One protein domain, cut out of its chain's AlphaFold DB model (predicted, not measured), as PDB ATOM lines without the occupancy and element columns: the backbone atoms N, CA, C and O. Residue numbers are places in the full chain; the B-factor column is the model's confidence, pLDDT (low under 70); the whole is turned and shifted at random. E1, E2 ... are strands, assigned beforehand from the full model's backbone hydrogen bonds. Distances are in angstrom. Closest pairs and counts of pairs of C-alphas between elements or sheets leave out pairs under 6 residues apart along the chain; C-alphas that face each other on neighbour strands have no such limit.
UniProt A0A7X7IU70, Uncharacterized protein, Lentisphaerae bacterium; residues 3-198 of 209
ATOM      1  N   SER A   3     261.009 216.329 217.117       84.38
ATOM      2  CA  SER A   3     260.885 215.312 216.066       84.38
ATOM      3  C   SER A   3     262.224 214.922 215.461       84.38
ATOM      4  O   SER A   3     263.161 215.715 215.475       84.38
ATOM      5  N   GLY A   4     262.288 213.730 214.874       78.69
ATOM      6  CA  GLY A   4     263.430 213.287 214.082       78.69
ATOM      7  C   GLY A   4     263.331 211.818 213.680       78.69
ATOM      8  O   GLY A   4     262.393 211.114 214.066       78.69
ATOM      9  N   ASP A   5     264.282 211.392 212.856       79.62
ATOM     10  CA  ASP A   5     264.286 210.129 212.111       79.62
ATOM     11  C   ASP A   5     265.550 209.279 212.295       79.62
ATOM     12  O   ASP A   5     265.600 208.146 211.817       79.62
ATOM     13  N   SER A   6     266.544 209.799 213.016       73.19
ATOM     14  CA  SER A   6     267.856 209.173 213.140       73.19
ATOM     15  C   SER A   6     267.843 207.846 213.901       73.19
ATOM     16  O   SER A   6     267.044 207.602 214.815       73.19
ATOM     17  N   GLU A   7     268.786 206.988 213.519       76.38
ATOM     18  CA  GLU A   7     269.025 205.688 214.133       76.38
ATOM     19  C   GLU A   7     269.706 205.837 215.502       76.38
ATOM     20  O   GLU A   7     270.722 206.514 215.633       76.38
ATOM     21  N   GLY A   8     269.154 205.185 216.530       73.69
ATOM     22  CA  GLY A   8     269.853 204.954 217.798       73.69
ATOM     23  C   GLY A   8     269.990 206.161 218.732       73.69
ATOM     24  O   GLY A   8     270.927 206.198 219.527       73.69
ATOM     25  N   ASN A   9     269.082 207.142 218.687       84.88
ATOM     26  CA  ASN A   9     269.160 208.293 219.593       84.88
ATOM     27  C   ASN A   9     268.929 207.880 221.048       84.88
ATOM     28  O   ASN A   9     267.853 207.397 221.398       84.88
ATOM     29  N   VAL A  10     269.887 208.191 221.918       89.81
ATOM     30  CA  VAL A  10     269.679 208.202 223.369       89.81
ATOM     31  C   VAL A  10     269.451 209.644 223.803       89.81
ATOM     32  O   VAL A  10     270.329 210.493 223.677       89.81
ATOM     33  N   LEU A  11     268.251 209.922 224.297       90.38
ATOM     34  CA  LEU A  11     267.799 211.246 224.698       90.38
ATOM     35  C   LEU A  11     267.784 211.303 226.225       90.38
ATOM     36  O   LEU A  11     266.934 210.711 226.895       90.38
ATOM     37  N   ASN A  12     268.805 211.962 226.761       90.94
ATOM     38  CA  ASN A  12     269.099 212.085 228.189       90.94
ATOM     39  C   ASN A  12     268.913 213.511 228.724       90.94
ATOM     40  O   ASN A  12     269.047 213.739 229.923       90.94
ATOM     41  N   ALA A  13     268.606 214.467 227.850       92.69
ATOM     42  CA  ALA A  13     268.205 215.804 228.245       92.69
ATOM     43  C   ALA A  13     266.699 215.836 228.526       92.69
ATOM     44  O   ALA A  13     265.919 215.214 227.804       92.69
ATOM     45  N   LEU A  14     266.314 216.605 229.546       93.88
ATOM     46  CA  LEU A  14     264.918 216.913 229.844       93.88
ATOM     47  C   LEU A  14     264.234 217.514 228.607       93.88
ATOM     48  O   LEU A  14     264.731 218.483 228.030       93.88
ATOM     49  N   ILE A  15     263.063 216.986 228.261       95.31
ATOM     50  CA  ILE A  15     262.127 217.572 227.300       95.31
ATOM     51  C   ILE A  15     260.967 218.205 228.091       95.31
ATOM     52  O   ILE A  15     260.075 217.484 228.548       95.31
ATOM     53  N   PRO A  16     260.959 219.537 228.285       96.94
ATOM     54  CA  PRO A  16     259.884 220.236 228.976       96.94
ATOM     55  C   PRO A  16     258.907 220.908 228.000       96.94
ATOM     56  O   PRO A  16     259.165 221.051 226.799       96.94
ATOM     57  N   ASP A  17     257.801 221.410 228.543       96.56
ATOM     58  CA  ASP A  17     257.027 222.465 227.889       96.56
ATOM     59  C   ASP A  17     257.778 223.812 228.002       96.56
ATOM     60  O   ASP A  17     258.233 224.166 229.092       96.56
ATOM     61  N   PRO A  18     257.898 224.607 226.918       93.44
ATOM     62  CA  PRO A  18     258.508 225.938 226.971       93.44
ATOM     63  C   PRO A  18     257.790 226.910 227.911       93.44
ATOM     64  O   PRO A  18     258.401 227.841 228.430       93.44
ATOM     65  N   SER A  19     256.478 226.739 228.086       93.00
ATOM     66  CA  SER A  19     255.662 227.513 229.022       93.00
ATOM     67  C   SER A  19     254.348 226.788 229.325       93.00
ATOM     68  O   SER A  19     253.962 225.864 228.616       93.00
ATOM     69  N   ALA A  20     253.589 227.259 230.317       89.31
ATOM     70  CA  ALA A  20     252.278 226.689 230.641       89.31
ATOM     71  C   ALA A  20     251.257 226.747 229.479       89.31
ATOM     72  O   ALA A  20     250.332 225.936 229.438       89.31
ATOM     73  N   SER A  21     251.415 227.694 228.545       92.69
ATOM     74  CA  SER A  21     250.525 227.894 227.389       92.69
ATOM     75  C   SER A  21     251.100 227.352 226.078       92.69
ATOM     76  O   SER A  21     250.448 227.431 225.040       92.69
ATOM     77  N   THR A  22     252.319 226.817 226.098       94.38
ATOM     78  CA  THR A  22     252.987 226.265 224.919       94.38
ATOM     79  C   THR A  22     253.487 224.879 225.259       94.38
ATOM     80  O   THR A  22     254.498 224.736 225.936       94.38
ATOM     81  N   ILE A  23     252.769 223.869 224.778       95.75
ATOM     82  CA  ILE A  23     253.073 222.470 225.071       95.75
ATOM     83  C   ILE A  23     253.993 221.868 224.008       95.75
ATOM     84  O   ILE A  23     253.825 222.103 222.805       95.75
ATOM     85  N   THR A  24     254.959 221.069 224.444       97.19
ATOM     86  CA  THR A  24     255.827 220.305 223.552       97.19
ATOM     87  C   THR A  24     255.114 219.034 223.123       97.19
ATOM     88  O   THR A  24     254.698 218.227 223.945       97.19
ATOM     89  N   THR A  25     254.990 218.840 221.812       96.56
ATOM     90  CA  THR A  25     254.567 217.572 221.209       96.56
ATOM     91  C   THR A  25     255.789 216.773 220.780       96.56
ATOM     92  O   THR A  25     256.765 217.360 220.306       96.56
ATOM     93  N   VAL A  26     255.735 215.451 220.905       95.88
ATOM     94  CA  VAL A  26     256.798 214.539 220.469       95.88
ATOM     95  C   VAL A  26     256.320 213.755 219.255       95.88
ATOM     96  O   VAL A  26     255.255 213.142 219.272       95.88
ATOM     97  N   PHE A  27     257.121 213.755 218.195       94.38
ATOM     98  CA  PHE A  27     256.843 213.021 216.967       94.38
ATOM     99  C   PHE A  27     258.054 212.174 216.578       94.38
ATOM    100  O   PHE A  27     259.029 212.677 216.018       94.38
ATOM    101  N   LYS A  28     257.994 210.874 216.880       91.69
ATOM    102  CA  LYS A  28     259.015 209.912 216.466       91.69
ATOM    103  C   LYS A  28     258.731 209.473 215.036       91.69
ATOM    104  O   LYS A  28     257.703 208.849 214.776       91.69
ATOM    105  N   SER A  29     259.659 209.766 214.131       88.75
ATOM    106  CA  SER A  29     259.610 209.334 212.733       88.75
ATOM    107  C   SER A  29     260.781 208.441 212.356       88.75
ATOM    108  O   SER A  29     261.721 208.327 213.135       88.75
ATOM    109  N   GLY A  30     260.724 207.808 211.183       88.25
ATOM    110  CA  GLY A  30     261.817 207.002 210.631       88.25
ATOM    111  C   GLY A  30     262.046 205.672 211.352       88.25
ATOM    112  O   GLY A  30     261.673 205.504 212.510       88.25
ATOM    113  N   THR A  31     262.719 204.744 210.678       89.75
ATOM    114  CA  THR A  31     262.911 203.348 211.113       89.75
ATOM    115  C   THR A  31     263.816 203.175 212.332       89.75
ATOM    116  O   THR A  31     263.851 202.095 212.914       89.75
ATOM    117  N   GLY A  32     264.547 204.219 212.729       90.81
ATOM    118  CA  GLY A  32     265.463 204.179 213.863       90.81
ATOM    119  C   GLY A  32     264.777 204.008 215.221       90.81
ATOM    120  O   GLY A  32     263.574 204.228 215.373       90.81
ATOM    121  N   SER A  33     265.568 203.684 216.241       92.00
ATOM    122  CA  SER A  33     265.118 203.641 217.638       92.00
ATOM    123  C   SER A  33     265.499 204.914 218.388       92.00
ATOM    124  O   SER A  33     266.630 205.385 218.281       92.00
ATOM    125  N   TRP A  34     264.572 205.450 219.177       94.94
ATOM    126  CA  TRP A  34     264.846 206.466 220.192       94.94
ATOM    127  C   TRP A  34     264.728 205.852 221.578       94.94
ATOM    128  O   TRP A  34     263.850 205.030 221.808       94.94
ATOM    129  N   LYS A  35     265.572 206.286 222.510       96.00
ATOM    130  CA  LYS A  35     265.495 205.913 223.917       96.00
ATOM    131  C   LYS A  35     265.414 207.161 224.787       96.00
ATOM    132  O   LYS A  35     266.355 207.948 224.808       96.00
ATOM    133  N   PHE A  36     264.310 207.338 225.505       97.12
ATOM    134  CA  PHE A  36     264.151 208.405 226.494       97.12
ATOM    135  C   PHE A  36     264.654 207.907 227.842       97.12
ATOM    136  O   PHE A  36     264.113 206.954 228.392       97.12
ATOM    137  N   THR A  37     265.695 208.549 228.363       97.06
ATOM    138  CA  THR A  37     266.321 208.186 229.649       97.06
ATOM    139  C   THR A  37     266.142 209.247 230.730       97.06
ATOM    140  O   THR A  37     266.362 208.950 231.895       97.06
ATOM    141  N   ALA A  38     265.750 210.466 230.351       97.00
ATOM    142  CA  ALA A  38     265.456 211.555 231.277       97.00
ATOM    143  C   ALA A  38     264.011 211.513 231.782       97.00
ATOM    144  O   ALA A  38     263.130 210.977 231.102       97.00
ATOM    145  N   ASP A  39     263.772 212.179 232.909       97.62
ATOM    146  CA  ASP A  39     262.439 212.352 233.477       97.62
ATOM    147  C   ASP A  39     261.739 213.529 232.793       97.62
ATOM    148  O   ASP A  39     261.952 214.688 233.155       97.62
ATOM    149  N   ASN A  40     260.972 213.267 231.731       98.06
ATOM    150  CA  ASN A  40     260.399 214.352 230.934       98.06
ATOM    151  C   ASN A  40     259.087 214.883 231.512       98.06
ATOM    152  O   ASN A  40     258.358 214.189 232.216       98.06
ATOM    153  N   THR A  41     258.771 216.134 231.168       97.50
ATOM    154  CA  THR A  41     257.636 216.875 231.742       97.50
ATOM    155  C   THR A  41     256.725 217.507 230.689       97.50
ATOM    156  O   THR A  41     255.843 218.296 231.025       97.50
ATOM    157  N   TYR A  42     256.932 217.203 229.405       97.69
ATOM    158  CA  TYR A  42     256.115 217.750 228.325       97.69
ATOM    159  C   TYR A  42     254.674 217.229 228.376       97.69
ATOM    160  O   TYR A  42     254.422 216.049 228.604       97.69
ATOM    161  N   ARG A  43     253.698 218.098 228.112       97.25
ATOM    162  CA  ARG A  43     252.273 217.736 228.244       97.25
ATOM    163  C   ARG A  43     251.581 217.486 226.910       97.25
ATOM    164  O   ARG A  43     250.426 217.062 226.885       97.25
ATOM    165  N   GLY A  44     252.255 217.769 225.798       98.00
ATOM    166  CA  GLY A  44     251.734 217.490 224.466       98.00
ATOM    167  C   GLY A  44     251.829 216.007 224.092       98.00
ATOM    168  O   GLY A  44     252.581 215.250 224.702       98.00
ATOM    169  N   PRO A  45     251.057 215.566 223.084       97.75
ATOM    170  CA  PRO A  45     251.013 214.166 222.682       97.75
ATOM    171  C   PRO A  45     252.365 213.641 222.190       97.75
ATOM    172  O   PRO A  45     253.158 214.375 221.594       97.75
ATOM    173  N   THR A  46     252.553 212.333 222.365       98.12
ATOM    174  CA  THR A  46     253.635 211.545 221.768       98.12
ATOM    175  C   THR A  46     253.064 210.687 220.645       98.12
ATOM    176  O   THR A  46     252.195 209.849 220.869       98.12
ATOM    177  N   THR A  47     253.536 210.881 219.420       97.12
ATOM    178  CA  THR A  47     253.119 210.086 218.259       97.12
ATOM    179  C   THR A  47     254.320 209.360 217.676       97.12
ATOM    180  O   THR A  47     255.296 209.997 217.282       97.12
ATOM    181  N   LEU A  48     254.236 208.034 217.595       96.31
ATOM    182  CA  LEU A  48     255.190 207.211 216.860       96.31
ATOM    183  C   LEU A  48     254.586 206.933 215.486       96.31
ATOM    184  O   LEU A  48     253.463 206.433 215.390       96.31
ATOM    185  N   ASN A  49     255.276 207.345 214.428       88.50
ATOM    186  CA  ASN A  49     254.727 207.350 213.078       88.50
ATOM    187  C   ASN A  49     254.749 205.962 212.412       88.50
ATOM    188  O   ASN A  49     255.316 205.010 212.929       88.50
ATOM    189  N   SER A  50     254.142 205.856 211.230       79.25
ATOM    190  CA  SER A  50     253.991 204.582 210.524       79.25
ATOM    191  C   SER A  50     255.186 204.145 209.672       79.25
ATOM    192  O   SER A  50     255.090 203.180 208.917       79.25
ATOM    193  N   SER A  51     256.314 204.854 209.740       79.06
ATOM    194  CA  SER A  51     257.482 204.589 208.890       79.06
ATOM    195  C   SER A  51     258.367 203.446 209.404       79.06
ATOM    196  O   SER A  51     259.455 203.256 208.871       79.06
ATOM    197  N   GLY A  52     257.923 202.697 210.417       71.44
ATOM    198  CA  GLY A  52     258.768 201.758 211.155       71.44
ATOM    199  C   GLY A  52     259.518 202.451 212.292       71.44
ATOM    200  O   GLY A  52     259.690 203.663 212.256       71.44
ATOM    201  N   GLY A  53     259.985 201.700 213.288       90.62
ATOM    202  CA  GLY A  53     260.903 202.183 214.329       90.62
ATOM    203  C   GLY A  53     260.328 202.162 215.743       90.62
ATOM    204  O   GLY A  53     259.139 201.914 215.947       90.62
ATOM    205  N   SER A  54     261.191 202.429 216.724       95.00
ATOM    206  CA  SER A  54     260.872 202.196 218.137       95.00
ATOM    207  C   SER A  54     261.093 203.427 219.012       95.00
ATOM    208  O   SER A  54     262.044 204.185 218.811       95.00
ATOM    209  N   LEU A  55     260.244 203.604 220.023       97.12
ATOM    210  CA  LEU A  55     260.523 204.452 221.180       97.12
ATOM    211  C   LEU A  55     260.665 203.563 222.415       97.12
ATOM    212  O   LEU A  55     259.741 202.838 222.772       97.12
ATOM    213  N   LEU A  56     261.822 203.632 223.064       97.94
ATOM    214  CA  LEU A  56     262.103 202.965 224.326       97.94
ATOM    215  C   LEU A  56     262.031 203.993 225.453       97.94
ATOM    216  O   LEU A  56     262.814 204.944 225.483       97.94
ATOM    217  N   ILE A  57     261.091 203.820 226.370       98.38
ATOM    218  CA  ILE A  57     260.983 204.632 227.576       98.38
ATOM    219  C   ILE A  57     261.761 203.933 228.685       98.38
ATOM    220  O   ILE A  57     261.336 202.902 229.189       98.38
ATOM    221  N   ASP A  58     262.912 204.490 229.050       97.81
ATOM    222  CA  ASP A  58     263.799 203.971 230.095       97.81
ATOM    223  C   ASP A  58     263.872 204.887 231.330       97.81
ATOM    224  O   ASP A  58     264.345 204.437 232.370       97.81
ATOM    225  N   GLY A  59     263.441 206.150 231.210       97.69
ATOM    226  CA  GLY A  59     263.296 207.107 232.318       97.69
ATOM    227  C   GLY A  59     261.859 207.215 232.842       97.69
ATOM    228  O   GLY A  59     260.966 206.491 232.388       97.69
ATOM    229  N   ASP A  60     261.619 208.149 233.761       98.06
ATOM    230  CA  ASP A  60     260.295 208.384 234.347       98.06
ATOM    231  C   ASP A  60     259.501 209.438 233.549       98.06
ATOM    232  O   ASP A  60     259.812 210.625 233.550       98.06
ATOM    233  N   GLN A  61     258.450 209.021 232.842       98.31
ATOM    234  CA  GLN A  61     257.573 209.933 232.099       98.31
ATOM    235  C   GLN A  61     256.283 210.261 232.853       98.31
ATOM    236  O   GLN A  61     255.355 210.765 232.231       98.31
ATOM    237  N   THR A  62     256.175 209.998 234.160       98.38
ATOM    238  CA  THR A  62     254.959 210.277 234.953       98.38
ATOM    239  C   THR A  62     254.485 211.726 234.829       98.38
ATOM    240  O   THR A  62     253.281 211.975 234.777       98.38
ATOM    241  N   ALA A  63     255.412 212.681 234.718       97.81
ATOM    242  CA  ALA A  63     255.106 214.093 234.501       97.81
ATOM    243  C   ALA A  63     254.838 214.458 233.026       97.81
ATOM    244  O   ALA A  63     254.298 215.535 232.756       97.81
ATOM    245  N   ALA A  64     255.172 213.585 232.070       98.19
ATOM    246  CA  ALA A  64     254.841 213.753 230.661       98.19
ATOM    247  C   ALA A  64     253.469 213.132 230.347       98.19
ATOM    248  O   ALA A  64     253.334 211.978 229.931       98.19
ATOM    249  N   THR A  65     252.416 213.914 230.579       97.62
ATOM    250  CA  THR A  65     251.029 213.419 230.630       97.62
ATOM    251  C   THR A  65     250.314 213.361 229.279       97.62
ATOM    252  O   THR A  65     249.131 213.032 229.222       97.62
ATOM    253  N   GLY A  66     250.968 213.757 228.187       97.94
ATOM    254  CA  GLY A  66     250.336 213.777 226.870       97.94
ATOM    255  C   GLY A  66     250.084 212.371 226.326       97.94
ATOM    256  O   GLY A  66     250.933 211.492 226.457       97.94
ATOM    257  N   ASN A  67     248.936 212.162 225.674       98.50
ATOM    258  CA  ASN A  67     248.564 210.857 225.117       98.50
ATOM    259  C   ASN A  67     249.655 210.283 224.204       98.50
ATOM    260  O   ASN A  67     250.241 211.004 223.390       98.50
ATOM    261  N   VAL A  68     249.858 208.969 224.287       98.81
ATOM    262  CA  VAL A  68     250.812 208.231 223.455       98.81
ATOM    263  C   VAL A  68     250.053 207.433 222.402       98.81
ATOM    264  O   VAL A  68     249.141 206.672 222.714       98.81
ATOM    265  N   THR A  69     250.416 207.602 221.132       98.56
ATOM    266  CA  THR A  69     249.857 206.828 220.015       98.56
ATOM    267  C   THR A  69     250.968 206.092 219.283       98.56
ATOM    268  O   THR A  69     251.879 206.718 218.737       98.56
ATOM    269  N   VAL A  70     250.863 204.764 219.248       98.62
ATOM    270  CA  VAL A  70     251.759 203.878 218.498       98.62
ATOM    271  C   VAL A  70     251.050 203.471 217.213       98.62
ATOM    272  O   VAL A  70     250.117 202.671 217.250       98.62
ATOM    273  N   ASN A  71     251.439 204.066 216.084       98.12
ATOM    274  CA  ASN A  71     250.815 203.768 214.793       98.12
ATOM    275  C   ASN A  71     251.335 202.458 214.182       98.12
ATOM    276  O   ASN A  71     252.322 201.885 214.637       98.12
ATOM    277  N   SER A  72     250.668 202.010 213.116       96.75
ATOM    278  CA  SER A  72     251.053 200.826 212.341       96.75
ATOM    279  C   SER A  72     252.530 200.850 211.943       96.75
ATOM    280  O   SER A  72     252.972 201.819 211.340       96.75
ATOM    281  N   GLY A  73     253.290 199.804 212.269       94.00
ATOM    282  CA  GLY A  73     254.725 199.699 211.990       94.00
ATOM    283  C   GLY A  73     255.641 200.292 213.068       94.00
ATOM    284  O   GLY A  73     256.819 199.941 213.097       94.00
ATOM    285  N   ALA A  74     255.135 201.133 213.973       97.31
ATOM    286  CA  ALA A  74     255.905 201.618 215.116       97.31
ATOM    287  C   ALA A  74     255.842 200.668 216.315       97.31
ATOM    288  O   ALA A  74     254.899 199.889 216.467       97.31
ATOM    289  N   ALA A  75     256.825 200.801 217.203       97.81
ATOM    290  CA  ALA A  75     256.913 200.039 218.436       97.81
ATOM    291  C   ALA A  75     257.198 200.921 219.660       97.81
ATOM    292  O   ALA A  75     258.024 201.833 219.615       97.81
ATOM    293  N   LEU A  76     256.536 200.626 220.774       98.62
ATOM    294  CA  LEU A  76     256.815 201.213 222.083       98.62
ATOM    295  C   LEU A  76     257.342 200.123 223.012       98.62
ATOM    296  O   LEU A  76     256.757 199.049 223.071       98.62
ATOM    297  N   GLY A  77     258.409 200.399 223.751       98.25
ATOM    298  CA  GLY A  77     258.952 199.493 224.762       98.25
ATOM    299  C   GLY A  77     259.765 200.251 225.800       98.25
ATOM    300  O   GLY A  77     259.599 201.462 225.954       98.25
ATOM    301  N   GLY A  78     260.688 199.556 226.456       97.94
ATOM    302  CA  GLY A  78     261.555 200.126 227.487       97.94
ATOM    303  C   GLY A  78     261.197 199.620 228.882       97.94
ATOM    304  O   GLY A  78     260.224 198.895 229.056       97.94
ATOM    305  N   LYS A  79     262.003 199.999 229.874       97.00
ATOM    306  CA  LYS A  79     261.862 199.562 231.281       97.00
ATOM    307  C   LYS A  79     261.356 200.648 232.243       97.00
ATOM    308  O   LYS A  79     261.358 200.450 233.453       97.00
ATOM    309  N   GLY A  80     261.052 201.828 231.716       98.31
ATOM    310  CA  GLY A  80     260.624 203.001 232.470       98.31
ATOM    311  C   GLY A  80     259.106 203.109 232.593       98.31
ATOM    312  O   GLY A  80     258.362 202.156 232.341       98.31
ATOM    313  N   ILE A  81     258.648 204.305 232.968       98.81
ATOM    314  CA  ILE A  81     257.227 204.604 233.174       98.81
ATOM    315  C   ILE A  81     256.734 205.508 232.050       98.81
ATOM    316  O   ILE A  81     257.308 206.565 231.813       98.81
ATOM    317  N   VAL A  82     255.645 205.128 231.387       98.81
ATOM    318  CA  VAL A  82     254.907 205.933 230.411       98.81
ATOM    319  C   VAL A  82     253.804 206.707 231.138       98.81
ATOM    320  O   VAL A  82     252.945 206.098 231.773       98.81
ATOM    321  N   GLY A  83     253.815 208.040 231.061       98.50
ATOM    322  CA  GLY A  83     252.876 208.893 231.803       98.50
ATOM    323  C   GLY A  83     251.481 208.989 231.199       98.50
ATOM    324  O   GLY A  83     250.485 208.793 231.889       98.50
ATOM    325  N   GLY A  84     251.398 209.332 229.913       98.44
ATOM    326  CA  GLY A  84     250.125 209.554 229.230       98.44
ATOM    327  C   GLY A  84     249.378 208.273 228.856       98.44
ATOM    328  O   GLY A  84     249.980 207.221 228.623       98.44
ATOM    329  N   SER A  85     248.049 208.382 228.723       98.81
ATOM    330  CA  SER A  85     247.218 207.276 228.233       98.81
ATOM    331  C   SER A  85     247.703 206.823 226.859       98.81
ATOM    332  O   SER A  85     247.872 207.630 225.937       98.81
ATOM    333  N   THR A  86     247.933 205.521 226.726       98.94
ATOM    334  CA  THR A  86     248.587 204.924 225.564       98.94
ATOM    335  C   THR A  86     247.602 204.131 224.724       98.94
ATOM    336  O   THR A  86     246.857 203.292 225.224       98.94
ATOM    337  N   THR A  87     247.624 204.362 223.414       98.88
ATOM    338  CA  THR A  87     246.926 203.542 222.423       98.88
ATOM    339  C   THR A  87     247.929 202.917 221.466       98.88
ATOM    340  O   THR A  87     248.620 203.623 220.730       98.88
ATOM    341  N   VAL A  88     247.957 201.587 221.430       98.81
ATOM    342  CA  VAL A  88     248.631 200.815 220.386       98.81
ATOM    343  C   VAL A  88     247.617 200.551 219.279       98.81
ATOM    344  O   VAL A  88     246.611 199.869 219.482       98.81
ATOM    345  N   ALA A  89     247.812 201.195 218.131       98.50
ATOM    346  CA  ALA A  89     246.907 201.104 216.991       98.50
ATOM    347  C   ALA A  89     247.070 199.775 216.240       98.50
ATOM    348  O   ALA A  89     248.004 199.016 216.482       98.50
ATOM    349  N   ASN A  90     246.164 199.509 215.297       98.12
ATOM    350  CA  ASN A  90     246.284 198.378 214.379       98.12
ATOM    351  C   ASN A  90     247.659 198.392 213.674       98.12
ATOM    352  O   ASN A  90     248.058 199.415 213.110       98.12
ATOM    353  N   GLY A  91     248.377 197.270 213.737       97.44
ATOM    354  CA  GLY A  91     249.742 197.089 213.242       97.44
ATOM    355  C   GLY A  91     250.831 197.763 214.082       97.44
ATOM    356  O   GLY A  91     251.999 197.702 213.707       97.44
ATOM    357  N   GLY A  92     250.473 198.469 215.158       98.44
ATOM    358  CA  GLY A  92     251.423 199.005 216.130       98.44
ATOM    359  C   GLY A  92     251.874 197.919 217.102       98.44
ATOM    360  O   GLY A  92     251.163 196.932 217.312       98.44
ATOM    361  N   LYS A  93     253.051 198.108 217.703       98.56
ATOM    362  CA  LYS A  93     253.669 197.121 218.592       98.56
ATOM    363  C   LYS A  93     253.887 197.636 220.011       98.56
ATOM    364  O   LYS A  93     254.395 198.741 220.201       98.56
ATOM    365  N   LEU A  94     253.581 196.798 220.995       98.75
ATOM    366  CA  LEU A  94     254.109 196.909 222.352       98.75
ATOM    367  C   LEU A  94     255.227 195.878 222.532       98.75
ATOM    368  O   LEU A  94     255.024 194.706 222.225       98.75
ATOM    369  N   LEU A  95     256.385 196.310 223.017       98.56
ATOM    370  CA  LEU A  95     257.546 195.465 223.272       98.56
ATOM    371  C   LEU A  95     257.732 195.306 224.780       98.56
ATOM    372  O   LEU A  95     257.944 196.289 225.492       98.56
ATOM    373  N   ALA A  96     257.678 194.062 225.236       98.12
ATOM    374  CA  ALA A  96     258.063 193.635 226.570       98.12
ATOM    375  C   ALA A  96     259.000 192.428 226.411       98.12
ATOM    376  O   ALA A  96     258.595 191.272 226.528       98.12
ATOM    377  N   THR A  97     260.250 192.716 226.047       97.56
ATOM    378  CA  THR A  97     261.255 191.715 225.654       97.56
ATOM    379  C   THR A  97     262.476 191.758 226.568       97.56
ATOM    380  O   THR A  97     262.698 192.744 227.273       97.56
ATOM    381  N   LEU A  98     263.304 190.713 226.550       94.50
ATOM    382  CA  LEU A  98     264.552 190.634 227.313       94.50
ATOM    383  C   LEU A  98     265.522 191.766 226.940       94.50
ATOM    384  O   LEU A  98     266.263 192.247 227.797       94.50
ATOM    385  N   GLU A  99     265.504 192.217 225.681       94.25
ATOM    386  CA  GLU A  99     266.345 193.325 225.214       94.25
ATOM    387  C   GLU A  99     265.808 194.704 225.616       94.25
ATOM    388  O   GLU A  99     266.585 195.592 225.982       94.25
ATOM    389  N   THR A 100     264.489 194.920 225.534       94.75
ATOM    390  CA  THR A 100     263.899 196.244 225.794       94.75
ATOM    391  C   THR A 100     263.480 196.448 227.242       94.75
ATOM    392  O   THR A 100     263.331 197.592 227.668       94.75
ATOM    393  N   GLY A 101     263.298 195.371 227.999       95.44
ATOM    394  CA  GLY A 101     262.584 195.389 229.270       95.44
ATOM    395  C   GLY A 101     261.070 195.496 229.081       95.44
ATOM    396  O   GLY A 101     260.570 195.476 227.952       95.44
ATOM    397  N   SER A 102     260.370 195.606 230.211       96.75
ATOM    398  CA  SER A 102     258.911 195.678 230.294       96.75
ATOM    399  C   SER A 102     258.469 197.063 230.789       96.75
ATOM    400  O   SER A 102     258.916 197.485 231.863       96.75
ATOM    401  N   PRO A 103     257.641 197.799 230.028       98.06
ATOM    402  CA  PRO A 103     257.235 199.146 230.407       98.06
ATOM    403  C   PRO A 103     256.147 199.132 231.484       98.06
ATOM    404  O   PRO A 103     255.294 198.246 231.532       98.06
ATOM    405  N   SER A 104     256.128 200.181 232.303       98.75
ATOM    406  CA  SER A 104     255.001 200.509 233.182       98.75
ATOM    407  C   SER A 104     254.196 201.676 232.610       98.75
ATOM    408  O   SER A 104     254.761 202.594 232.026       98.75
ATOM    409  N   PHE A 105     252.883 201.687 232.813       98.88
ATOM    410  CA  PHE A 105     251.974 202.747 232.388       98.88
ATOM    411  C   PHE A 105     251.335 203.392 233.617       98.88
ATOM    412  O   PHE A 105     250.645 202.723 234.383       98.88
ATOM    413  N   ALA A 106     251.545 204.694 233.807       98.75
ATOM    414  CA  ALA A 106     250.933 205.459 234.897       98.75
ATOM    415  C   ALA A 106     249.446 205.777 234.645       98.75
ATOM    416  O   ALA A 106     248.723 206.126 235.575       98.75
ATOM    417  N   ALA A 107     248.995 205.649 233.396       98.69
ATOM    418  CA  ALA A 107     247.622 205.878 232.959       98.69
ATOM    419  C   ALA A 107     247.062 204.637 232.236       98.69
ATOM    420  O   ALA A 107     247.488 203.510 232.492       98.69
ATOM    421  N   ASP A 108     246.078 204.836 231.358       98.88
ATOM    422  CA  ASP A 108     245.428 203.752 230.622       98.88
ATOM    423  C   ASP A 108     246.334 203.166 229.531       98.88
ATOM    424  O   ASP A 108     247.096 203.885 228.876       98.88
ATOM    425  N   LEU A 109     246.166 201.871 229.263       98.94
ATOM    426  CA  LEU A 109     246.747 201.184 228.114       98.94
ATOM    427  C   LEU A 109     245.638 200.538 227.284       98.94
ATOM    428  O   LEU A 109     244.884 199.695 227.768       98.94
ATOM    429  N   LYS A 110     245.577 200.890 226.000       98.88
ATOM    430  CA  LYS A 110     244.681 200.278 225.020       98.88
ATOM    431  C   LYS A 110     245.468 199.559 223.931       98.88
ATOM    432  O   LYS A 110     246.176 200.201 223.156       98.88
ATOM    433  N   ILE A 111     245.260 198.252 223.816       98.81
ATOM    434  CA  ILE A 111     245.727 197.424 222.700       98.81
ATOM    435  C   ILE A 111     244.549 197.245 221.735       98.81
ATOM    436  O   ILE A 111     243.563 196.584 222.066       98.81
ATOM    437  N   ASN A 112     244.593 197.899 220.570       98.75
ATOM    438  CA  ASN A 112     243.527 197.772 219.571       98.75
ATOM    439  C   ASN A 112     243.602 196.432 218.820       98.75
ATOM    440  O   ASN A 112     244.657 195.810 218.727       98.75
ATOM    441  N   GLY A 113     242.494 196.041 218.187       98.56
ATOM    442  CA  GLY A 113     242.485 194.916 217.256       98.56
ATOM    443  C   GLY A 113     243.501 195.113 216.129       98.56
ATOM    444  O   GLY A 113     243.646 196.217 215.594       98.56
ATOM    445  N   GLY A 114     244.222 194.046 215.791       98.38
ATOM    446  CA  GLY A 114     245.332 194.054 214.841       98.38
ATOM    447  C   GLY A 114     246.646 194.626 215.384       98.38
ATOM    448  O   GLY A 114     247.628 194.643 214.651       98.38
ATOM    449  N   ALA A 115     246.698 195.106 216.631       98.69
ATOM    450  CA  ALA A 115     247.964 195.426 217.289       98.69
ATOM    451  C   ALA A 115     248.724 194.146 217.675       98.69
ATOM    452  O   ALA A 115     248.131 193.078 217.860       98.69
ATOM    453  N   ASN A 116     250.035 194.282 217.849       98.44
ATOM    454  CA  ASN A 116     250.916 193.205 218.280       98.44
ATOM    455  C   ASN A 116     251.521 193.534 219.647       98.44
ATOM    456  O   ASN A 116     251.945 194.662 219.900       98.44
ATOM    457  N   MET A 117     251.604 192.535 220.512       98.56
ATOM    458  CA  MET A 117     252.441 192.568 221.701       98.56
ATOM    459  C   MET A 117     253.528 191.514 221.542       98.56
ATOM    460  O   MET A 117     253.211 190.331 221.445       98.56
ATOM    461  N   ASP A 118     254.782 191.947 221.527       98.50
ATOM    462  CA  ASP A 118     255.945 191.067 221.515       98.50
ATOM    463  C   ASP A 118     256.369 190.873 222.983       98.50
ATOM    464  O   ASP A 118     256.804 191.824 223.638       98.50
ATOM    465  N   PHE A 119     256.165 189.663 223.516       98.44
ATOM    466  CA  PHE A 119     256.386 189.316 224.920       98.44
ATOM    467  C   PHE A 119     257.390 188.170 225.050       98.44
ATOM    468  O   PHE A 119     257.240 187.109 224.442       98.44
ATOM    469  N   GLU A 120     258.409 188.371 225.874       97.69
ATOM    470  CA  GLU A 120     259.396 187.349 226.234       97.69
ATOM    471  C   GLU A 120     259.316 187.063 227.733       97.69
ATOM    472  O   GLU A 120     258.448 187.587 228.430       97.69
ATOM    473  N   ALA A 121     260.199 186.216 228.258       95.56
ATOM    474  CA  ALA A 121     260.213 185.883 229.681       95.56
ATOM    475  C   ALA A 121     260.762 187.024 230.566       95.56
ATOM    476  O   ALA A 121     261.819 186.895 231.184       95.56
ATOM    477  N   VAL A 122     260.023 188.130 230.614       95.06
ATOM    478  CA  VAL A 122     260.270 189.333 231.419       95.06
ATOM    479  C   VAL A 122     259.202 189.519 232.498       95.06
ATOM    480  O   VAL A 122     258.247 188.747 232.592       95.06
ATOM    481  N   ASP A 123     259.369 190.562 233.313       95.44
ATOM    482  CA  ASP A 123     258.347 191.017 234.253       95.44
ATOM    483  C   ASP A 123     257.070 191.472 233.524       95.44
ATOM    484  O   ASP A 123     257.098 191.926 232.375       95.44
ATOM    485  N   ALA A 124     255.937 191.381 234.217       96.69
ATOM    486  CA  ALA A 124     254.643 191.795 233.687       96.69
ATOM    487  C   ALA A 124     254.628 193.275 233.276       96.69
ATOM    488  O   ALA A 124     255.268 194.118 233.904       96.69
ATOM    489  N   VAL A 125     253.831 193.606 232.258       98.69
ATOM    490  CA  VAL A 125     253.524 195.002 231.928       98.69
ATOM    491  C   VAL A 125     252.550 195.549 232.970       98.69
ATOM    492  O   VAL A 125     251.426 195.062 233.110       98.69
ATOM    493  N   THR A 126     252.957 196.581 233.705       98.75
ATOM    494  CA  THR A 126     252.112 197.193 234.738       98.75
ATOM    495  C   THR A 126     251.303 198.350 234.169       98.75
ATOM    496  O   THR A 126     251.857 199.249 233.549       98.75
ATOM    497  N   VAL A 127     249.994 198.369 234.416       98.88
ATOM    498  CA  VAL A 127     249.074 199.434 233.994       98.88
ATOM    499  C   VAL A 127     248.346 199.985 235.217       98.88
ATOM    500  O   VAL A 127     247.439 199.358 235.744       98.88
ATOM    501  N   ALA A 128     248.708 201.170 235.699       98.62
ATOM    502  CA  ALA A 128     248.037 201.754 236.861       98.62
ATOM    503  C   ALA A 128     246.566 202.110 236.571       98.62
ATOM    504  O   ALA A 128     245.728 202.049 237.471       98.62
ATOM    505  N   GLY A 129     246.255 202.473 235.322       98.56
ATOM    506  CA  GLY A 129     244.904 202.792 234.869       98.56
ATOM    507  C   GLY A 129     244.123 201.591 234.333       98.56
ATOM    508  O   GLY A 129     244.252 200.451 234.788       98.56
ATOM    509  N   THR A 130     243.285 201.873 233.339       98.81
ATOM    510  CA  THR A 130     242.466 200.874 232.655       98.81
ATOM    511  C   THR A 130     243.286 200.142 231.596       98.81
ATOM    512  O   THR A 130     243.814 200.764 230.673       98.81
ATOM    513  N   LEU A 131     243.325 198.812 231.668       98.88
ATOM    514  CA  LEU A 131     243.799 197.957 230.583       98.88
ATOM    515  C   LEU A 131     242.629 197.606 229.661       98.88
ATOM    516  O   LEU A 131     241.664 196.982 230.086       98.88
ATOM    517  N   THR A 132     242.709 197.973 228.385       98.88
ATOM    518  CA  THR A 132     241.709 197.611 227.369       98.88
ATOM    519  C   THR A 132     242.339 196.736 226.294       98.88
ATOM    520  O   THR A 132     243.234 197.183 225.576       98.88
ATOM    521  N   LEU A 133     241.823 195.516 226.144       98.81
ATOM    522  CA  LEU A 133     242.227 194.551 225.121       98.81
ATOM    523  C   LEU A 133     241.084 194.393 224.116       98.81
ATOM    524  O   LEU A 133     240.025 193.874 224.461       98.81
ATOM    525  N   VAL A 134     241.266 194.898 222.897       98.56
ATOM    526  CA  VAL A 134     240.236 194.878 221.847       98.56
ATOM    527  C   VAL A 134     240.393 193.632 220.979       98.56
ATOM    528  O   VAL A 134     241.514 193.274 220.633       98.56
ATOM    529  N   ASN A 135     239.268 193.035 220.567       98.06
ATOM    530  CA  ASN A 135     239.229 191.836 219.727       98.06
ATOM    531  C   ASN A 135     240.242 191.835 218.572       98.06
ATOM    532  O   ASN A 135     240.325 192.807 217.813       98.06
ATOM    533  N   ASN A 136     240.884 190.681 218.374       97.31
ATOM    534  CA  ASN A 136     241.826 190.369 217.291       97.31
ATOM    535  C   ASN A 136     243.222 190.990 217.454       97.31
ATOM    536  O   ASN A 136     243.874 191.310 216.458       97.31
ATOM    537  N   TRP A 137     243.697 191.191 218.680       98.62
ATOM    538  CA  TRP A 137     245.109 191.502 218.914       98.62
ATOM    539  C   TRP A 137     245.965 190.223 218.881       98.62
ATOM    540  O   TRP A 137     245.460 189.103 219.003       98.62
ATOM    541  N   THR A 138     247.269 190.381 218.654       98.81
ATOM    542  CA  THR A 138     248.226 189.266 218.597       98.81
ATOM    543  C   THR A 138     249.173 189.325 219.787       98.81
ATOM    544  O   THR A 138     249.821 190.350 220.000       98.81
ATOM    545  N   LEU A 139     249.289 188.216 220.515       98.75
ATOM    546  CA  LEU A 139     250.324 188.005 221.519       98.75
ATOM    547  C   LEU A 139     251.410 187.126 220.907       98.75
ATOM    548  O   LEU A 139     251.212 185.924 220.716       98.75
ATOM    549  N   LYS A 140     252.546 187.737 220.588       98.62
ATOM    550  CA  LYS A 140     253.725 187.046 220.092       98.62
ATOM    551  C   LYS A 140     254.616 186.659 221.263       98.62
ATOM    552  O   LYS A 140     255.016 187.519 222.042       98.62
ATOM    553  N   LEU A 141     254.923 185.371 221.373       98.44
ATOM    554  CA  LEU A 141     255.800 184.828 222.400       98.44
ATOM    555  C   LEU A 141     257.182 184.553 221.811       98.44
ATOM    556  O   LEU A 141     257.309 183.785 220.855       98.44
ATOM    557  N   GLY A 142     258.191 185.192 222.393       96.38
ATOM    558  CA  GLY A 142     259.593 184.994 222.043       96.38
ATOM    559  C   GLY A 142     260.351 184.177 223.086       96.38
ATOM    560  O   GLY A 142     259.822 183.247 223.702       96.38
ATOM    561  N   ASP A 143     261.609 184.549 223.285       93.44
ATOM    562  CA  ASP A 143     262.580 183.773 224.042       93.44
ATOM    563  C   ASP A 143     262.352 183.740 225.565       93.44
ATOM    564  O   ASP A 143     261.562 184.465 226.175       93.44
ATOM    565  N   GLY A 144     263.112 182.854 226.210       93.81
ATOM    566  CA  GLY A 144     263.278 182.810 227.661       93.81
ATOM    567  C   GLY A 144     262.229 181.988 228.410       93.81
ATOM    568  O   GLY A 144     262.478 181.595 229.551       93.81
ATOM    569  N   PHE A 145     261.101 181.646 227.790       96.06
ATOM    570  CA  PHE A 145     260.088 180.810 228.430       96.06
ATOM    571  C   PHE A 145     260.540 179.360 228.626       96.06
ATOM    572  O   PHE A 145     261.422 178.824 227.949       96.06
ATOM    573  N   LYS A 146     259.872 178.683 229.560       95.25
ATOM    574  CA  LYS A 146     259.856 177.225 229.657       95.25
ATOM    575  C   LYS A 146     258.435 176.716 229.486       95.25
ATOM    576  O   LYS A 146     257.477 177.363 229.899       95.25
ATOM    577  N   ASN A 147     258.329 175.522 228.917       95.44
ATOM    578  CA  ASN A 147     257.056 174.855 228.708       95.44
ATOM    579  C   ASN A 147     256.309 174.594 230.033       95.44
ATOM    580  O   ASN A 147     256.925 174.200 231.033       95.44
ATOM    581  N   GLY A 148     254.987 174.775 230.005       95.25
ATOM    582  CA  GLY A 148     254.075 174.574 231.128       95.25
ATOM    583  C   GLY A 148     254.127 175.675 232.192       95.25
ATOM    584  O   GLY A 148     255.011 176.528 232.195       95.25
ATOM    585  N   GLY A 149     253.190 175.609 233.139       95.12
ATOM    586  CA  GLY A 149     253.038 176.602 234.206       95.12
ATOM    587  C   GLY A 149     252.269 177.840 233.749       95.12
ATOM    588  O   GLY A 149     251.441 177.757 232.839       95.12
ATOM    589  N   SER A 150     252.530 178.959 234.416       96.69
ATOM    590  CA  SER A 150     251.930 180.250 234.109       96.69
ATOM    591  C   SER A 150     252.910 181.395 234.364       96.69
ATOM    592  O   SER A 150     253.904 181.242 235.082       96.69
ATOM    593  N   THR A 151     252.622 182.549 233.770       97.38
ATOM    594  CA  THR A 151     253.299 183.821 234.028       97.38
ATOM    595  C   THR A 151     252.298 184.967 233.983       97.38
ATOM    596  O   THR A 151     251.288 184.886 233.286       97.38
ATOM    597  N   VAL A 152     252.575 186.051 234.702       98.25
ATOM    598  CA  VAL A 152     251.765 187.269 234.622       98.25
ATOM    599  C   VAL A 152     252.171 188.048 233.370       98.25
ATOM    600  O   VAL A 152     253.355 188.297 233.154       98.25
ATOM    601  N   LEU A 153     251.194 188.395 232.533       98.19
ATOM    602  CA  LEU A 153     251.373 189.207 231.327       98.19
ATOM    603  C   LEU A 153     251.143 190.689 231.635       98.19
ATOM    604  O   LEU A 153     251.948 191.543 231.267       98.19
ATOM    605  N   PHE A 154     250.050 190.974 232.346       98.75
ATOM    606  CA  PHE A 154     249.687 192.314 232.790       98.75
ATOM    607  C   PHE A 154     249.283 192.309 234.258       98.75
ATOM    608  O   PHE A 154     248.582 191.398 234.692       98.75
ATOM    609  N   SER A 155     249.611 193.380 234.971       98.75
ATOM    610  CA  SER A 155     248.900 193.796 236.186       98.75
ATOM    611  C   SER A 155     248.179 195.108 235.896       98.75
ATOM    612  O   SER A 155     248.776 195.980 235.263       98.75
ATOM    613  N   TYR A 156     246.941 195.287 236.354       98.81
ATOM    614  CA  TYR A 156     246.166 196.493 236.044       98.81
ATOM    615  C   TYR A 156     245.368 197.050 237.224       98.81
ATOM    616  O   TYR A 156     245.004 196.323 238.147       98.81
ATOM    617  N   GLY A 157     245.043 198.345 237.161       98.62
ATOM    618  CA  GLY A 157     244.120 198.985 238.099       98.62
ATOM    619  C   GLY A 157     242.656 198.656 237.806       98.62
ATOM    620  O   GLY A 157     241.865 198.409 238.714       98.62
ATOM    621  N   THR A 158     242.264 198.634 236.533       98.62
ATOM    622  CA  THR A 158     240.921 198.210 236.108       98.62
ATOM    623  C   THR A 158     240.995 197.512 234.759       98.62
ATOM    624  O   THR A 158     241.745 197.929 233.878       98.62
ATOM    625  N   LEU A 159     240.204 196.458 234.578       98.69
ATOM    626  CA  LEU A 159     240.048 195.817 233.280       98.69
ATOM    627  C   LEU A 159     238.897 196.473 232.517       98.69
ATOM    628  O   LEU A 159     237.796 196.640 233.047       98.69
ATOM    629  N   GLY A 160     239.153 196.866 231.273       98.12
ATOM    630  CA  GLY A 160     238.144 197.408 230.373       98.12
ATOM    631  C   GLY A 160     237.012 196.406 230.128       98.12
ATOM    632  O   GLY A 160     237.199 195.195 230.227       98.12
ATOM    633  N   ALA A 161     235.823 196.910 229.799       95.50
ATOM    634  CA  ALA A 161     234.662 196.060 229.552       95.50
ATOM    635  C   ALA A 161     234.883 195.127 228.348       95.50
ATOM    636  O   ALA A 161     235.360 195.566 227.303       95.50
ATOM    637  N   SER A 162     234.464 193.865 228.491       95.75
ATOM    638  CA  SER A 162     234.552 192.827 227.451       95.75
ATOM    639  C   SER A 162     235.963 192.669 226.856       95.75
ATOM    640  O   SER A 162     236.133 192.843 225.647       95.75
ATOM    641  N   PRO A 163     236.982 192.365 227.682       97.88
ATOM    642  CA  PRO A 163     238.352 192.217 227.210       97.88
ATOM    643  C   PRO A 163     238.490 190.993 226.297       97.88
ATOM    644  O   PRO A 163     237.933 189.928 226.576       97.88
ATOM    645  N   ASP A 164     239.284 191.120 225.236       98.44
ATOM    646  CA  ASP A 164     239.697 189.971 224.431       98.44
ATOM    647  C   ASP A 164     240.807 189.183 225.142       98.44
ATOM    648  O   ASP A 164     241.982 189.555 225.100       98.44
ATOM    649  N   LEU A 165     240.422 188.088 225.801       98.44
ATOM    650  CA  LEU A 165     241.332 187.136 226.452       98.44
ATOM    651  C   LEU A 165     241.692 185.942 225.551       98.44
ATOM    652  O   LEU A 165     242.283 184.968 226.018       98.44
ATOM    653  N   VAL A 166     241.338 186.001 224.264       98.25
ATOM    654  CA  VAL A 166     241.640 184.958 223.280       98.25
ATOM    655  C   VAL A 166     242.400 185.578 222.101       98.25
ATOM    656  O   VAL A 166     241.921 185.536 220.965       98.25
ATOM    657  N   PRO A 167     243.591 186.167 222.344       98.38
ATOM    658  CA  PRO A 167     244.383 186.731 221.264       98.38
ATOM    659  C   PRO A 167     244.782 185.655 220.261       98.38
ATOM    660  O   PRO A 167     244.805 184.454 220.551       98.38
ATOM    661  N   THR A 168     245.219 186.101 219.089       98.50
ATOM    662  CA  THR A 168     246.031 185.226 218.245       98.50
ATOM    663  C   THR A 168     247.372 185.006 218.940       98.50
ATOM    664  O   THR A 168     248.136 185.953 219.121       98.50
ATOM    665  N   PHE A 169     247.653 183.770 219.348       98.38
ATOM    666  CA  PHE A 169     248.967 183.392 219.855       98.38
ATOM    667  C   PHE A 169     249.913 183.145 218.678       98.38
ATOM    668  O   PHE A 169     249.703 182.216 217.898       98.38
ATOM    669  N   ASP A 170     250.960 183.958 218.570       98.19
ATOM    670  CA  ASP A 170     252.084 183.714 217.668       98.19
ATOM    671  C   ASP A 170     253.242 183.119 218.477       98.19
ATOM    672  O   ASP A 170     253.776 183.751 219.383       98.19
ATOM    673  N   VAL A 171     253.597 181.872 218.174       97.38
ATOM    674  CA  VAL A 171     254.631 181.100 218.884       97.38
ATOM    675  C   VAL A 171     255.818 180.764 217.987       97.38
ATOM    676  O   VAL A 171     256.603 179.879 218.325       97.38
ATOM    677  N   ALA A 172     255.942 181.431 216.833       96.62
ATOM    678  CA  ALA A 172     256.997 181.145 215.863       96.62
ATOM    679  C   ALA A 172     258.405 181.230 216.482       96.62
ATOM    680  O   ALA A 172     259.269 180.423 216.140       96.62
ATOM    681  N   ASP A 173     258.583 182.138 217.445       95.56
ATOM    682  CA  ASP A 173     259.866 182.431 218.090       95.56
ATOM    683  C   ASP A 173     259.977 181.867 219.522       95.56
ATOM    684  O   ASP A 173     260.949 182.132 220.216       95.56
ATOM    685  N   LEU A 174     259.021 181.046 219.979       93.25
ATOM    686  CA  LEU A 174     259.008 180.500 221.349       93.25
ATOM    687  C   LEU A 174     260.108 179.442 221.592       93.25
ATOM    688  O   LEU A 174     260.400 179.065 222.728       93.25
ATOM    689  N   GLY A 175     260.688 178.895 220.519       91.62
ATOM    690  CA  GLY A 175     261.759 177.892 220.573       91.62
ATOM    691  C   GLY A 175     261.323 176.483 221.007       91.62
ATOM    692  O   GLY A 175     262.137 175.558 221.006       91.62
ATOM    693  N   PHE A 176     260.050 176.279 221.357       94.56
ATOM    694  CA  PHE A 176     259.451 174.969 221.634       94.56
ATOM    695  C   PHE A 176     257.955 174.965 221.300       94.56
ATOM    696  O   PHE A 176     257.305 176.006 221.271       94.56
ATOM    697  N   THR A 177     257.382 173.777 221.098       93.81
ATOM    698  CA  THR A 177     255.925 173.605 221.002       93.81
ATOM    699  C   THR A 177     255.329 173.463 222.406       93.81
ATOM    700  O   THR A 177     255.722 172.534 223.120       93.81
ATOM    701  N   PRO A 178     254.389 174.332 222.823       94.38
ATOM    702  CA  PRO A 178     253.688 174.164 224.090       94.38
ATOM    703  C   PRO A 178     253.004 172.795 224.172       94.38
ATOM    704  O   PRO A 178     252.319 172.376 223.241       94.38
ATOM    705  N   THR A 179     253.166 172.085 225.290       90.38
ATOM    706  CA  THR A 179     252.546 170.755 225.469       90.38
ATOM    707  C   THR A 179     251.041 170.815 225.720       90.38
ATOM    708  O   THR A 179     250.376 169.783 225.691       90.38
ATOM    709  N   GLY A 180     250.507 172.000 226.008       90.69
ATOM    710  CA  GLY A 180     249.082 172.261 226.191       90.69
ATOM    711  C   GLY A 180     248.683 173.585 225.540       90.69
ATOM    712  O   GLY A 180     249.562 174.358 225.150       90.69
ATOM    713  N   PRO A 181     247.373 173.851 225.403       93.25
ATOM    714  CA  PRO A 181     246.898 175.096 224.818       93.25
ATOM    715  C   PRO A 181     247.331 176.293 225.671       93.25
ATOM    716  O   PRO A 181     247.266 176.242 226.901       93.25
ATOM    717  N   LEU A 182     247.740 177.369 225.003       98.12
ATOM    718  CA  LEU A 182     247.930 178.664 225.643       98.12
ATOM    719  C   LEU A 182     246.564 179.289 225.931       98.12
ATOM    720  O   LEU A 182     245.629 179.156 225.138       98.12
ATOM    721  N   SER A 183     246.445 179.970 227.065       98.44
ATOM    722  CA  SER A 183     245.235 180.708 227.424       98.44
ATOM    723  C   SER A 183     245.568 181.910 228.294       98.44
ATOM    724  O   SER A 183     246.569 181.896 229.014       98.44
ATOM    725  N   LEU A 184     244.714 182.933 228.247       98.75
ATOM    726  CA  LEU A 184     244.758 184.045 229.191       98.75
ATOM    727  C   LEU A 184     243.654 183.894 230.239       98.75
ATOM    728  O   LEU A 184     242.556 183.419 229.949       98.75
ATOM    729  N   THR A 185     243.946 184.280 231.477       98.56
ATOM    730  CA  THR A 185     242.983 184.286 232.583       98.56
ATOM    731  C   THR A 185     243.067 185.603 233.334       98.56
ATOM    732  O   THR A 185     244.153 186.025 233.715       98.56
ATOM    733  N   ASP A 186     241.916 186.231 233.547       98.50
ATOM    734  CA  ASP A 186     241.742 187.390 234.420       98.50
ATOM    735  C   ASP A 186     241.590 186.918 235.879       98.50
ATOM    736  O   ASP A 186     240.765 186.048 236.172       98.50
ATOM    737  N   THR A 187     242.400 187.468 236.786       98.00
ATOM    738  CA  THR A 187     242.368 187.176 238.234       98.00
ATOM    739  C   THR A 187     241.651 188.246 239.069       98.00
ATOM    740  O   THR A 187     241.550 188.120 240.289       98.00
ATOM    741  N   GLY A 188     241.161 189.307 238.432       97.12
ATOM    742  CA  GLY A 188     240.601 190.521 239.023       97.12
ATOM    743  C   GLY A 188     241.580 191.698 239.036       97.12
ATOM    744  O   GLY A 188     241.145 192.847 239.063       97.12
ATOM    745  N   SER A 189     242.886 191.427 238.977       96.69
ATOM    746  CA  SER A 189     243.950 192.446 238.961       96.69
ATOM    747  C   SER A 189     245.116 192.117 238.027       96.69
ATOM    748  O   SER A 189     246.009 192.945 237.842       96.69
ATOM    749  N   GLU A 190     245.143 190.912 237.458       98.69
ATOM    750  CA  GLU A 190     246.203 190.447 236.572       98.69
ATOM    751  C   GLU A 190     245.630 189.652 235.398       98.69
ATOM    752  O   GLU A 190     244.654 188.914 235.542       98.69
ATOM    753  N   ILE A 191     246.287 189.763 234.243       98.81
ATOM    754  CA  ILE A 191     246.119 188.826 233.134       98.81
ATOM    755  C   ILE A 191     247.257 187.816 233.208       98.81
ATOM    756  O   ILE A 191     248.425 188.166 233.034       98.81
ATOM    757  N   VAL A 192     246.911 186.556 233.443       98.75
ATOM    758  CA  VAL A 192     247.847 185.436 233.537       98.75
ATOM    759  C   VAL A 192     247.860 184.665 232.223       98.75
ATOM    760  O   VAL A 192     246.816 184.219 231.754       98.75
ATOM    761  N   LEU A 193     249.048 184.480 231.649       98.62
ATOM    762  CA  LEU A 193     249.309 183.584 230.527       98.62
ATOM    763  C   LEU A 193     249.602 182.177 231.055       98.62
ATOM    764  O   LEU A 193     250.570 181.971 231.788       98.62
ATOM    765  N   ASN A 194     248.790 181.202 230.656       98.25
ATOM    766  CA  ASN A 194     248.961 179.795 231.005       98.25
ATOM    767  C   ASN A 194     249.612 179.009 229.861       98.25
ATOM    768  O   ASN A 194     249.423 179.319 228.687       98.25
ATOM    769  N   GLY A 195     250.333 177.943 230.214       96.88
ATOM    770  CA  GLY A 195     250.985 177.027 229.272       96.88
ATOM    771  C   GLY A 195     252.475 177.304 229.063       96.88
ATOM    772  O   GLY A 195     253.185 176.444 228.540       96.88
ATOM    773  N   VAL A 196     252.970 178.440 229.556       96.88
ATOM    774  CA  VAL A 196     254.395 178.780 229.645       96.88
ATOM    775  C   VAL A 196     254.693 179.450 230.978       96.88
ATOM    776  O   VAL A 196     253.802 180.006 231.616       96.88
ATOM    777  N   ARG A 197     255.957 179.422 231.394       94.62
ATOM    778  CA  ARG A 197     256.424 180.096 232.607       94.62
ATOM    779  C   ARG A 197     257.777 180.751 232.401       94.62
ATOM    780  O   ARG A 197     258.590 180.272 231.604       94.62
ATOM    781  N   VAL A 198     258.045 181.775 233.199       90.69
ATOM    782  CA  VAL A 198     259.385 182.349 233.342       90.69
ATOM    783  C   VAL A 198     260.234 181.402 234.209       90.69
ATOM    784  O   VAL A 198     259.767 180.934 235.254       90.69
TER     785      VAL A 198
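Overview. This is residues 3 to 198 of the 209 residues of an uncharacterized protein of Lentisphaerae bacterium (UniProt A0A7X7IU70). The chain is wound in stacked turns, an elongated solenoid in which E1 to E15 go alternately into two twisted sheets, the odd-numbered strands into one and the even-numbered into the other. At the end of the stack the hairpin of E16 and E17 extends the second sheet beside the long, bent E14, while residues 81 to 82, 104 to 105 and 126 to 127 pair in short parallel stretches on a third side of the turns. The printed part has 196 residues, with no named helix and 17 named strands, E1 to E17 in order; they hold 81 residues, under half, and the class is all strand. The odd-numbered sheet of E1 to E15 is all parallel, the other is mixed. The whole is compact, with a radius of gyration of the C-alphas of 16.4 A and spans of 55 by 33 by 24 A.

Arrangement. The all-parallel sheet runs from edge strand E1, residues 9 to 11, through E3, 33 to 36, E5, 53 to 57, E7, 74 to 77, E9, 93 to 96, E11, 116 to 119, and E13, 138 to 141, to edge strand E15, 168 to 170. Between E1 and E3, N 11 and O 35 are within hydrogen-bond range at 2.8 A; between E13 and E15, N 170 and O 139 are at 2.9 A. The mixed sheet runs from edge strand E2, residues 26 to 28, through E4, 46 to 48, E6, 68 to 70, E8, 86 to 88, E10, 109 to 111, E12, 125 to 133, E14, 146 to 159, and E17, 190 to 197, to edge strand E16, 183 to 186. E2 and E4 are parallel, with N 47 and O 26 at 2.8 A. E12 bends by 119 degrees at residue 128, and its pairing is staggered: with E14 over residues 125 to 131, N 127 and O 155 at 2.8 A, and with E10 over residues 131 to 133, N 132 and O 109 at 2.8 A. E14 and E17 are antiparallel at 171 degrees, with N 153 and O 191 at 2.8 A. E16 and E17 form a hairpin, with N 192 and O 185 at 2.8 A. The closest C-alphas of E4 and E7, Leu 48 and Ala 74, are 5.9 A apart.

Along the chain. E1 begins at C-alpha 9, (269.160, 208.293, 219.593). From first to last C-alpha, E5 measures 13.5 A and E12 13.2 A. E14 measures 27.4 A and bends by 90 degrees at residue 156. E17, 15.1 A, bends by 89 degrees at residue 194 and ends at C-alpha 197, (256.424, 180.096, 232.607).

Size, cuts and confidence. The C-alphas farthest apart, those of Ser 21 and Thr 179, are 57.2 A apart. The printed part has no cut. The links E1 to E2, E9 to E10 and E15 to E16 are long. Mean pLDDT of the printed part is 95.8, and no printed residue is under 70.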